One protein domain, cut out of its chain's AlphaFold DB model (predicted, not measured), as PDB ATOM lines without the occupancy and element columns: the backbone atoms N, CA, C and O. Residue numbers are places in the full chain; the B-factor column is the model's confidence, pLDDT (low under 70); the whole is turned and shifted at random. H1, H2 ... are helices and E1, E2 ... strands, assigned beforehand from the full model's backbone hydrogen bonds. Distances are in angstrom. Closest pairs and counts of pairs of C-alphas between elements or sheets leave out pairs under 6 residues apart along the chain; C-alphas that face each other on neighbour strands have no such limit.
ATOM      1  N   ASN A   7      58.506  23.748   2.379       31.89
ATOM      2  CA  ASN A   7      58.710  22.332   2.128       31.89
ATOM      3  C   ASN A   7      58.794  21.547   3.456       31.89
ATOM      4  O   ASN A   7      59.720  20.766   3.660       31.89
ATOM      5  N   LEU A   8      57.845  21.727   4.378       35.62
ATOM      6  CA  LEU A   8      57.486  20.666   5.298       35.62
ATOM      7  C   LEU A   8      56.710  19.652   4.461       35.62
ATOM      8  O   LEU A   8      55.493  19.727   4.313       35.62
ATOM      9  N   LEU A   9      57.460  18.713   3.884       34.94
ATOM     10  CA  LEU A   9      56.953  17.434   3.406       34.94
ATOM     11  C   LEU A   9      56.323  16.702   4.601       34.94
ATOM     12  O   LEU A   9      56.919  15.803   5.189       34.94
ATOM     13  N   LEU A  10      55.117  17.106   4.996       43.81
ATOM     14  CA  LEU A  10      54.228  16.219   5.721       43.81
ATOM     15  C   LEU A  10      53.762  15.183   4.689       43.81
ATOM     16  O   LEU A  10      53.292  15.579   3.622       43.81
ATOM     17  N   PRO A  11      53.918  13.874   4.945       40.16
ATOM     18  CA  PRO A  11      53.629  12.815   3.982       40.16
ATOM     19  C   PRO A  11      52.113  12.580   3.852       40.16
ATOM     20  O   PRO A  11      51.623  11.464   3.998       40.16
ATOM     21  N   PHE A  12      51.351  13.636   3.577       46.56
ATOM     22  CA  PHE A  12      49.977  13.546   3.109       46.56
ATOM     23  C   PHE A  12      50.017  13.542   1.575       46.56
ATOM     24  O   PHE A  12      50.218  14.567   0.940       46.56
ATOM     25  N   CYS A  13      49.944  12.336   1.009       41.91
ATOM     26  CA  CYS A  13      49.623  11.978  -0.379       41.91
ATOM     27  C   CYS A  13      49.500  13.132  -1.413       41.91
ATOM     28  O   CYS A  13      48.515  13.856  -1.403       41.91
ATOM     29  N   PHE A  14      50.469  13.222  -2.339       53.12
ATOM     30  CA  PHE A  14      50.509  13.877  -3.672       53.12
ATOM     31  C   PHE A  14      49.925  15.293  -3.925       53.12
ATOM     32  O   PHE A  14      50.217  15.844  -4.986       53.12
ATOM     33  N   ILE A  15      49.198  15.935  -3.004       59.09
ATOM     34  CA  ILE A  15      48.677  17.305  -3.152       59.09
ATOM     35  C   ILE A  15      49.006  18.096  -1.881       59.09
ATOM     36  O   ILE A  15      48.533  17.775  -0.793       59.09
ATOM     37  N   LEU A  16      49.840  19.132  -2.015       67.19
ATOM     38  CA  LEU A  16      50.240  19.991  -0.898       67.19
ATOM     39  C   LEU A  16      49.031  20.784  -0.365       67.19
ATOM     40  O   LEU A  16      48.354  21.443  -1.159       67.19
ATOM     41  N   PRO A  17      48.762  20.770   0.953       79.56
ATOM     42  CA  PRO A  17      47.690  21.571   1.528       79.56
ATOM     43  C   PRO A  17      48.046  23.068   1.524       79.56
ATOM     44  O   PRO A  17      49.162  23.457   1.871       79.56
ATOM     45  N   LEU A  18      47.075  23.927   1.204       86.06
ATOM     46  CA  LEU A  18      47.170  25.372   1.409       86.06
ATOM     47  C   LEU A  18      46.933  25.695   2.890       86.06
ATOM     48  O   LEU A  18      45.823  25.526   3.398       86.06
ATOM     49  N   ILE A  19      47.951  26.223   3.570       90.25
ATOM     50  CA  ILE A  19      47.847  26.666   4.966       90.25
ATOM     51  C   ILE A  19      47.644  28.184   5.019       90.25
ATOM     52  O   ILE A  19      48.510  28.971   4.634       90.25
ATOM     53  N   VAL A  20      46.499  28.602   5.552       92.69
ATOM     54  CA  VAL A  20      46.084  30.002   5.679       92.69
ATOM     55  C   VAL A  20      46.424  30.519   7.077       92.69
ATOM     56  O   VAL A  20      45.899  30.016   8.067       92.69
ATOM     57  N   THR A  21      47.285  31.537   7.179       92.69
ATOM     58  CA  THR A  21      47.847  31.999   8.471       92.69
ATOM     59  C   THR A  21      47.692  33.504   8.739       92.69
ATOM     60  O   THR A  21      48.372  34.059   9.611       92.69
ATOM     61  N   SER A  22      46.855  34.210   7.977       92.12
ATOM     62  CA  SER A  22      46.583  35.645   8.168       92.12
ATOM     63  C   SER A  22      45.092  35.960   8.064       92.12
ATOM     64  O   SER A  22      44.436  35.351   7.217       92.12
ATOM     65  N   PRO A  23      44.568  36.929   8.839       92.44
ATOM     66  CA  PRO A  23      43.149  37.290   8.812       92.44
ATOM     67  C   PRO A  23      42.632  37.691   7.427       92.44
ATOM     68  O   PRO A  23      41.504  37.358   7.072       92.44
ATOM     69  N   GLU A  24      43.452  38.375   6.630       92.88
ATOM     70  CA  GLU A  24      43.115  38.799   5.268       92.88
ATOM     71  C   GLU A  24      42.930  37.579   4.358       92.88
ATOM     72  O   GLU A  24      41.934  37.474   3.650       92.88
ATOM     73  N   ALA A  25      43.839  36.606   4.460       91.75
ATOM     74  CA  ALA A  25      43.753  35.357   3.710       91.75
ATOM     75  C   ALA A  25      42.626  34.437   4.186       91.75
ATOM     76  O   ALA A  25      41.943  33.828   3.369       91.75
ATOM     77  N   ALA A  26      42.370  34.382   5.494       94.25
ATOM     78  CA  ALA A  26      41.226  33.657   6.032       94.25
ATOM     79  C   ALA A  26      39.907  34.273   5.553       94.25
ATOM     80  O   ALA A  26      38.990  33.539   5.205       94.25
ATOM     81  N   ARG A  27      39.813  35.607   5.477       95.31
ATOM     82  CA  ARG A  27      38.653  36.299   4.899       95.31
ATOM     83  C   ARG A  27      38.473  35.957   3.423       95.31
ATOM     84  O   ARG A  27      37.346  35.714   3.007       95.31
ATOM     85  N   GLU A  28      39.558  35.913   2.661       94.56
ATOM     86  CA  GLU A  28      39.499  35.582   1.239       94.56
ATOM     87  C   GLU A  28      38.987  34.154   1.016       94.56
ATOM     88  O   GLU A  28      38.062  33.933   0.238       94.56
ATOM     89  N   VAL A  29      39.488  33.197   1.801       94.25
ATOM     90  CA  VAL A  29      39.073  31.790   1.734       94.25
ATOM     91  C   VAL A  29      37.651  31.561   2.248       94.25
ATOM     92  O   VAL A  29      36.869  30.871   1.607       94.25
ATOM     93  N   LEU A  30      37.310  32.114   3.415       95.06
ATOM     94  CA  LEU A  30      36.067  31.802   4.137       95.06
ATOM     95  C   LEU A  30      34.898  32.726   3.789       95.06
ATOM     96  O   LEU A  30      33.803  32.541   4.315       95.06
ATOM     97  N   LYS A  31      35.128  33.768   2.983       94.75
ATOM     98  CA  LYS A  31      34.092  34.742   2.623       94.75
ATOM     99  C   LYS A  31      34.069  35.044   1.131       94.75
ATOM    100  O   LYS A  31      33.006  34.942   0.534       94.75
ATOM    101  N   THR A  32      35.201  35.424   0.538       95.25
ATOM    102  CA  THR A  32      35.251  35.805  -0.886       95.25
ATOM    103  C   THR A  32      35.085  34.583  -1.791       95.25
ATOM    104  O   THR A  32      34.242  34.587  -2.683       95.25
ATOM    105  N   HIS A  33      35.828  33.510  -1.512       94.69
ATOM    106  CA  HIS A  33      35.798  32.253  -2.265       94.69
ATOM    107  C   HIS A  33      35.140  31.102  -1.495       94.69
ATOM    108  O   HIS A  33      35.414  29.942  -1.800       94.69
ATOM    109  N   ASP A  34      34.270  31.396  -0.517       94.00
ATOM    110  CA  ASP A  34      33.684  30.359   0.349       94.00
ATOM    111  C   ASP A  34      33.010  29.264  -0.473       94.00
ATOM    112  O   ASP A  34      33.320  28.102  -0.265       94.00
ATOM    113  N   GLN A  35      32.194  29.615  -1.474       92.25
ATOM    114  CA  GLN A  35      31.507  28.623  -2.307       92.25
ATOM    115  C   GLN A  35      32.489  27.650  -2.978       92.25
ATOM    116  O   GLN A  35      32.320  26.442  -2.847       92.25
ATOM    117  N   THR A  36      33.534  28.164  -3.632       94.62
ATOM    118  CA  THR A  36      34.553  27.369  -4.340       94.62
ATOM    119  C   THR A  36      35.421  26.536  -3.398       94.62
ATOM    120  O   THR A  36      35.936  25.490  -3.787       94.62
ATOM    121  N   LEU A  37      35.604  26.995  -2.161       94.12
ATOM    122  CA  LEU A  37      36.439  26.347  -1.149       94.12
ATOM    123  C   LEU A  37      35.601  25.662  -0.060       94.12
ATOM    124  O   LEU A  37      36.128  25.304   0.991       94.12
ATOM    125  N   SER A  38      34.296  25.487  -0.275       93.94
ATOM    126  CA  SER A  38      33.376  24.927   0.722       93.94
ATOM    127  C   SER A  38      33.393  23.400   0.772       93.94
ATOM    128  O   SER A  38      32.850  22.814   1.714       93.94
ATOM    129  N   GLY A  39      34.050  22.768  -0.207       93.12
ATOM    130  CA  GLY A  39      34.216  21.327  -0.288       93.12
ATOM    131  C   GLY A  39      34.858  20.745   0.967       93.12
ATOM    132  O   GLY A  39      35.606  21.412   1.683       93.12
ATOM    133  N   ARG A  40      34.576  19.471   1.240       92.19
ATOM    134  CA  ARG A  40      35.156  18.731   2.365       92.19
ATOM    135  C   ARG A  40      35.564  17.338   1.933       92.19
ATOM    136  O   ARG A  40      34.913  16.737   1.084       92.19
ATOM    137  N   ASP A  41      36.611  16.828   2.567       87.00
ATOM    138  CA  ASP A  41      36.994  15.425   2.489       87.00
ATOM    139  C   ASP A  41      36.951  14.818   3.883       87.00
ATOM    140  O   ASP A  41      37.763  15.140   4.752       87.00
ATOM    141  N   ALA A  42      35.978  13.934   4.084       88.38
ATOM    142  CA  ALA A  42      35.839  13.191   5.320       88.38
ATOM    143  C   ALA A  42      37.021  12.219   5.519       88.38
ATOM    144  O   ALA A  42      37.369  11.482   4.586       88.38
ATOM    145  N   ARG A 239      38.928  22.174   4.573       94.06
ATOM    146  CA  ARG A 239      38.205  22.532   3.356       94.06
ATOM    147  C   ARG A 239      38.908  21.957   2.136       94.06
ATOM    148  O   ARG A 239      40.068  21.556   2.221       94.06
ATOM    149  N   LYS A 240      38.215  21.924   1.006       93.31
ATOM    150  CA  LYS A 240      38.729  21.446  -0.272       93.31
ATOM    151  C   LYS A 240      38.285  22.365  -1.397       93.31
ATOM    152  O   LYS A 240      37.116  22.742  -1.456       93.31
ATOM    153  N   ALA A 241      39.215  22.689  -2.288       94.62
ATOM    154  CA  ALA A 241      38.919  23.429  -3.504       94.62
ATOM    155  C   ALA A 241      38.113  22.565  -4.485       94.62
ATOM    156  O   ALA A 241      38.562  21.498  -4.902       94.62
ATOM    157  N   GLU A 242      36.924  23.019  -4.872       94.19
ATOM    158  CA  GLU A 242      36.085  22.326  -5.859       94.19
ATOM    159  C   GLU A 242      36.572  22.542  -7.299       94.19
ATOM    160  O   GLU A 242      36.372  21.694  -8.176       94.19
ATOM    161  N   THR A 243      37.221  23.679  -7.537       94.81
ATOM    162  CA  THR A 243      37.819  24.078  -8.810       94.81
ATOM    163  C   THR A 243      39.125  24.818  -8.558       94.81
ATOM    164  O   THR A 243      39.368  25.290  -7.448       94.81
ATOM    165  N   ASP A 244      39.925  24.976  -9.608       94.56
ATOM    166  CA  ASP A 244      41.071  25.879  -9.588       94.56
ATOM    167  C   ASP A 244      40.614  27.300  -9.218       94.56
ATOM    168  O   ASP A 244      39.613  27.798  -9.744       94.56
ATOM    169  N   VAL A 245      41.328  27.948  -8.297       94.31
ATOM    170  CA  VAL A 245      41.040  29.317  -7.852       94.31
ATOM    171  C   VAL A 245      42.331  30.056  -7.533       94.31
ATOM    172  O   VAL A 245      43.256  29.497  -6.950       94.31
ATOM    173  N   GLU A 246      42.408  31.323  -7.923       93.06
ATOM    174  CA  GLU A 246      43.541  32.179  -7.589       93.06
ATOM    175  C   GLU A 246      43.265  32.934  -6.284       93.06
ATOM    176  O   GLU A 246      42.225  33.570  -6.145       93.06
ATOM    177  N   ILE A 247      44.203  32.886  -5.335       90.12
ATOM    178  CA  ILE A 247      44.126  33.614  -4.062       90.12
ATOM    179  C   ILE A 247      45.419  34.414  -3.888       90.12
ATOM    180  O   ILE A 247      46.502  33.836  -3.800       90.12
ATOM    181  N   PHE A 248      45.327  35.747  -3.844       87.31
ATOM    182  CA  PHE A 248      46.487  36.659  -3.781       87.31
ATOM    183  C   PHE A 248      47.578  36.381  -4.838       87.31
ATOM    184  O   PHE A 248      48.767  36.492  -4.537       87.31
ATOM    185  N   GLY A 249      47.202  36.009  -6.066       86.25
ATOM    186  CA  GLY A 249      48.163  35.694  -7.132       86.25
ATOM    187  C   GLY A 249      48.722  34.268  -7.103       86.25
ATOM    188  O   GLY A 249      49.596  33.947  -7.906       86.25
ATOM    189  N   TYR A 250      48.249  33.408  -6.194       87.38
ATOM    190  CA  TYR A 250      48.640  31.999  -6.118       87.38
ATOM    191  C   TYR A 250      47.514  31.105  -6.619       87.38
ATOM    192  O   TYR A 250      46.384  31.202  -6.143       87.38
ATOM    193  N   LEU A 251      47.843  30.196  -7.537       90.88
ATOM    194  CA  LEU A 251      46.913  29.176  -8.005       90.88
ATOM    195  C   LEU A 251      46.738  28.089  -6.938       90.88
ATOM    196  O   LEU A 251      47.693  27.403  -6.573       90.88
ATOM    197  N   VAL A 252      45.505  27.912  -6.483       92.69
ATOM    198  CA  VAL A 252      45.062  26.790  -5.656       92.69
ATOM    199  C   VAL A 252      44.377  25.796  -6.590       92.69
ATOM    200  O   VAL A 252      43.307  26.118  -7.110       92.69
ATOM    201  N   PRO A 253      44.979  24.626  -6.860       93.12
ATOM    202  CA  PRO A 253      44.391  23.668  -7.781       93.12
ATOM    203  C   PRO A 253      43.153  23.011  -7.168       93.12
ATOM    204  O   PRO A 253      43.022  22.892  -5.946       93.12
ATOM    205  N   LYS A 254      42.264  22.529  -8.030       92.81
ATOM    206  CA  LYS A 254      41.158  21.652  -7.661       92.81
ATOM    207  C   LYS A 254      41.655  20.483  -6.804       92.81
ATOM    208  O   LYS A 254      42.746  19.957  -7.011       92.81
ATOM    209  N   ASP A 255      40.825  20.083  -5.846       91.69
ATOM    210  CA  ASP A 255      41.076  19.036  -4.855       91.69
ATOM    211  C   ASP A 255      42.187  19.359  -3.838       91.69
ATOM    212  O   ASP A 255      42.437  18.562  -2.931       91.69
ATOM    213  N   ALA A 256      42.799  20.550  -3.895       92.19
ATOM    214  CA  ALA A 256      43.695  21.004  -2.839       92.19
ATOM    215  C   ALA A 256      42.954  21.142  -1.506       92.19
ATOM    216  O   ALA A 256      41.897  21.776  -1.413       92.19
ATOM    217  N   GLN A 257      43.550  20.583  -0.454       92.38
ATOM    218  CA  GLN A 257      43.083  20.789   0.909       92.38
ATOM    219  C   GLN A 257      43.455  22.200   1.377       92.38
ATOM    220  O   GLN A 257      44.586  22.647   1.197       92.38
ATOM    221  N   VAL A 258      42.515  22.888   2.019       93.31
ATOM    222  CA  VAL A 258      42.696  24.226   2.583       93.31
ATOM    223  C   VAL A 258      42.502  24.163   4.095       93.31
ATOM    224  O   VAL A 258      41.442  23.764   4.584       93.31
ATOM    225  N   LEU A 259      43.532  24.563   4.839       94.44
ATOM    226  CA  LEU A 259      43.572  24.548   6.301       94.44
ATOM    227  C   LEU A 259      43.706  25.976   6.825       94.44
ATOM    228  O   LEU A 259      44.597  26.715   6.402       94.44
ATOM    229  N   VAL A 260      42.849  26.376   7.765       94.94
ATOM    230  CA  VAL A 260      42.860  27.735   8.324       94.94
ATOM    231  C   VAL A 260      43.456  27.710   9.720       94.94
ATOM    232  O   VAL A 260      42.804  27.325  10.683       94.94
ATOM    233  N   ASN A 261      44.704  28.158   9.837       95.06
ATOM    234  CA  ASN A 261      45.460  28.124  11.080       95.06
ATOM    235  C   ASN A 261      45.092  29.303  11.994       95.06
ATOM    236  O   ASN A 261      45.772  30.337  12.030       95.06
ATOM    237  N   VAL A 262      43.988  29.146  12.727       94.88
ATOM    238  CA  VAL A 262      43.494  30.138  13.689       94.88
ATOM    239  C   VAL A 262      44.414  30.292  14.893       94.88
ATOM    240  O   VAL A 262      44.552  31.409  15.385       94.88
ATOM    241  N   LEU A 263      45.130  29.236  15.293       94.00
ATOM    242  CA  LEU A 263      46.139  29.307  16.353       94.00
ATOM    243  C   LEU A 263      47.244  30.308  15.990       94.00
ATOM    244  O   LEU A 263      47.532  31.241  16.737       94.00
ATOM    245  N   ARG A 264      47.826  30.177  14.794       93.12
ATOM    246  CA  ARG A 264      48.867  31.098  14.321       93.12
ATOM    247  C   ARG A 264      48.354  32.531  14.222       93.12
ATOM    248  O   ARG A 264      49.110  33.453  14.520       93.12
ATOM    249  N   MET A 265      47.102  32.724  13.803       92.31
ATOM    250  CA  MET A 265      46.486  34.053  13.742       92.31
ATOM    251  C   MET A 265      46.263  34.651  15.135       92.31
ATOM    252  O   MET A 265      46.539  35.835  15.322       92.31
ATOM    253  N   GLY A 266      45.825  33.845  16.105       91.19
ATOM    254  CA  GLY A 266      45.604  34.261  17.489       91.19
ATOM    255  C   GLY A 266      46.884  34.691  18.205       91.19
ATOM    256  O   GLY A 266      46.859  35.661  18.958       91.19
ATOM    257  N   HIS A 267      48.015  34.037  17.922       89.81
ATOM    258  CA  HIS A 267      49.325  34.306  18.545       89.81
ATOM    259  C   HIS A 267      50.210  35.305  17.792       89.81
ATOM    260  O   HIS A 267      51.365  35.528  18.158       89.81
ATOM    261  N   ARG A 268      49.709  35.906  16.713       83.00
ATOM    262  CA  ARG A 268      50.499  36.851  15.927       83.00
ATOM    263  C   ARG A 268      50.527  38.215  16.612       83.00
ATOM    264  O   ARG A 268      49.513  38.907  16.662       83.00
ATOM    265  N   THR A 269      51.700  38.644  17.069       69.25
ATOM    266  CA  THR A 269      51.924  40.042  17.447       69.25
ATOM    267  C   THR A 269      51.840  40.905  16.186       69.25
ATOM    268  O   THR A 269      52.471  40.608  15.167       69.25
ATOM    269  N   ARG A 270      50.987  41.938  16.200       59.00
ATOM    270  CA  ARG A 270      51.017  42.951  15.135       59.00
ATOM    271  C   ARG A 270      52.358  43.699  15.246       59.00
ATOM    272  O   ARG A 270      52.745  43.988  16.379       59.00
ATOM    273  N   PRO A 271      53.074  43.926  14.132       48.09
ATOM    274  CA  PRO A 271      54.282  44.746  14.135       48.09
ATOM    275  C   PRO A 271      53.979  46.193  14.540       48.09
ATOM    276  O   PRO A 271      52.822  46.632  14.335       48.09
TER     277      PRO A 271
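Overview. This is residues 7 to 42 and 239 to 271 of the 271 residues of the protein "(rape) hypothetical protein" of Brassica napus (UniProt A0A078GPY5). A short parallel ribbon, E1 beside E4, makes the middle, with helix H1 near one end, the hairpin E2 and E3 to one side, and small helix H2 following E4. The 69 printed residues hold two named helices and four named strands, ordered E1, H1, E2, E3, E4, H2; the class is mixed, with under half of the residues in named elements. It is compact, radius of gyration of the C-alphas 12.3 A, spanning 34 by 29 by 25 A.

Arrangement. Look at E1, residues 18 to 20, and parallel neighbour E4, residues 257 to 260: N 18 and O 257 are within hydrogen-bond range, 2.8 A. H1, residues 23 to 32, has closest C-alphas to E4 at Ala 26 and Val 260, 6.6 A. E2, residues 245 to 247, and E3, residues 250 to 252, form an antiparallel hairpin; N 252 and O 245 are 2.8 A apart. Every O i to N i+4 pair is within hydrogen-bond range in H1 and in H2, residues 262 to 266.

Along the chain. Find C-alpha 18 at (47.170, 25.372, 1.409), where E1 begins; H1 runs 12.6 A and E4 10.2 A. H2 ends at C-alpha 266, (45.604, 34.261, 17.489).

Size, cuts and confidence. Residues 43 to 238 are not printed; C-alphas 42 and 239 are 9.8 A apart. Residues 7 to 16 and 269 to 271 have pLDDT under 70.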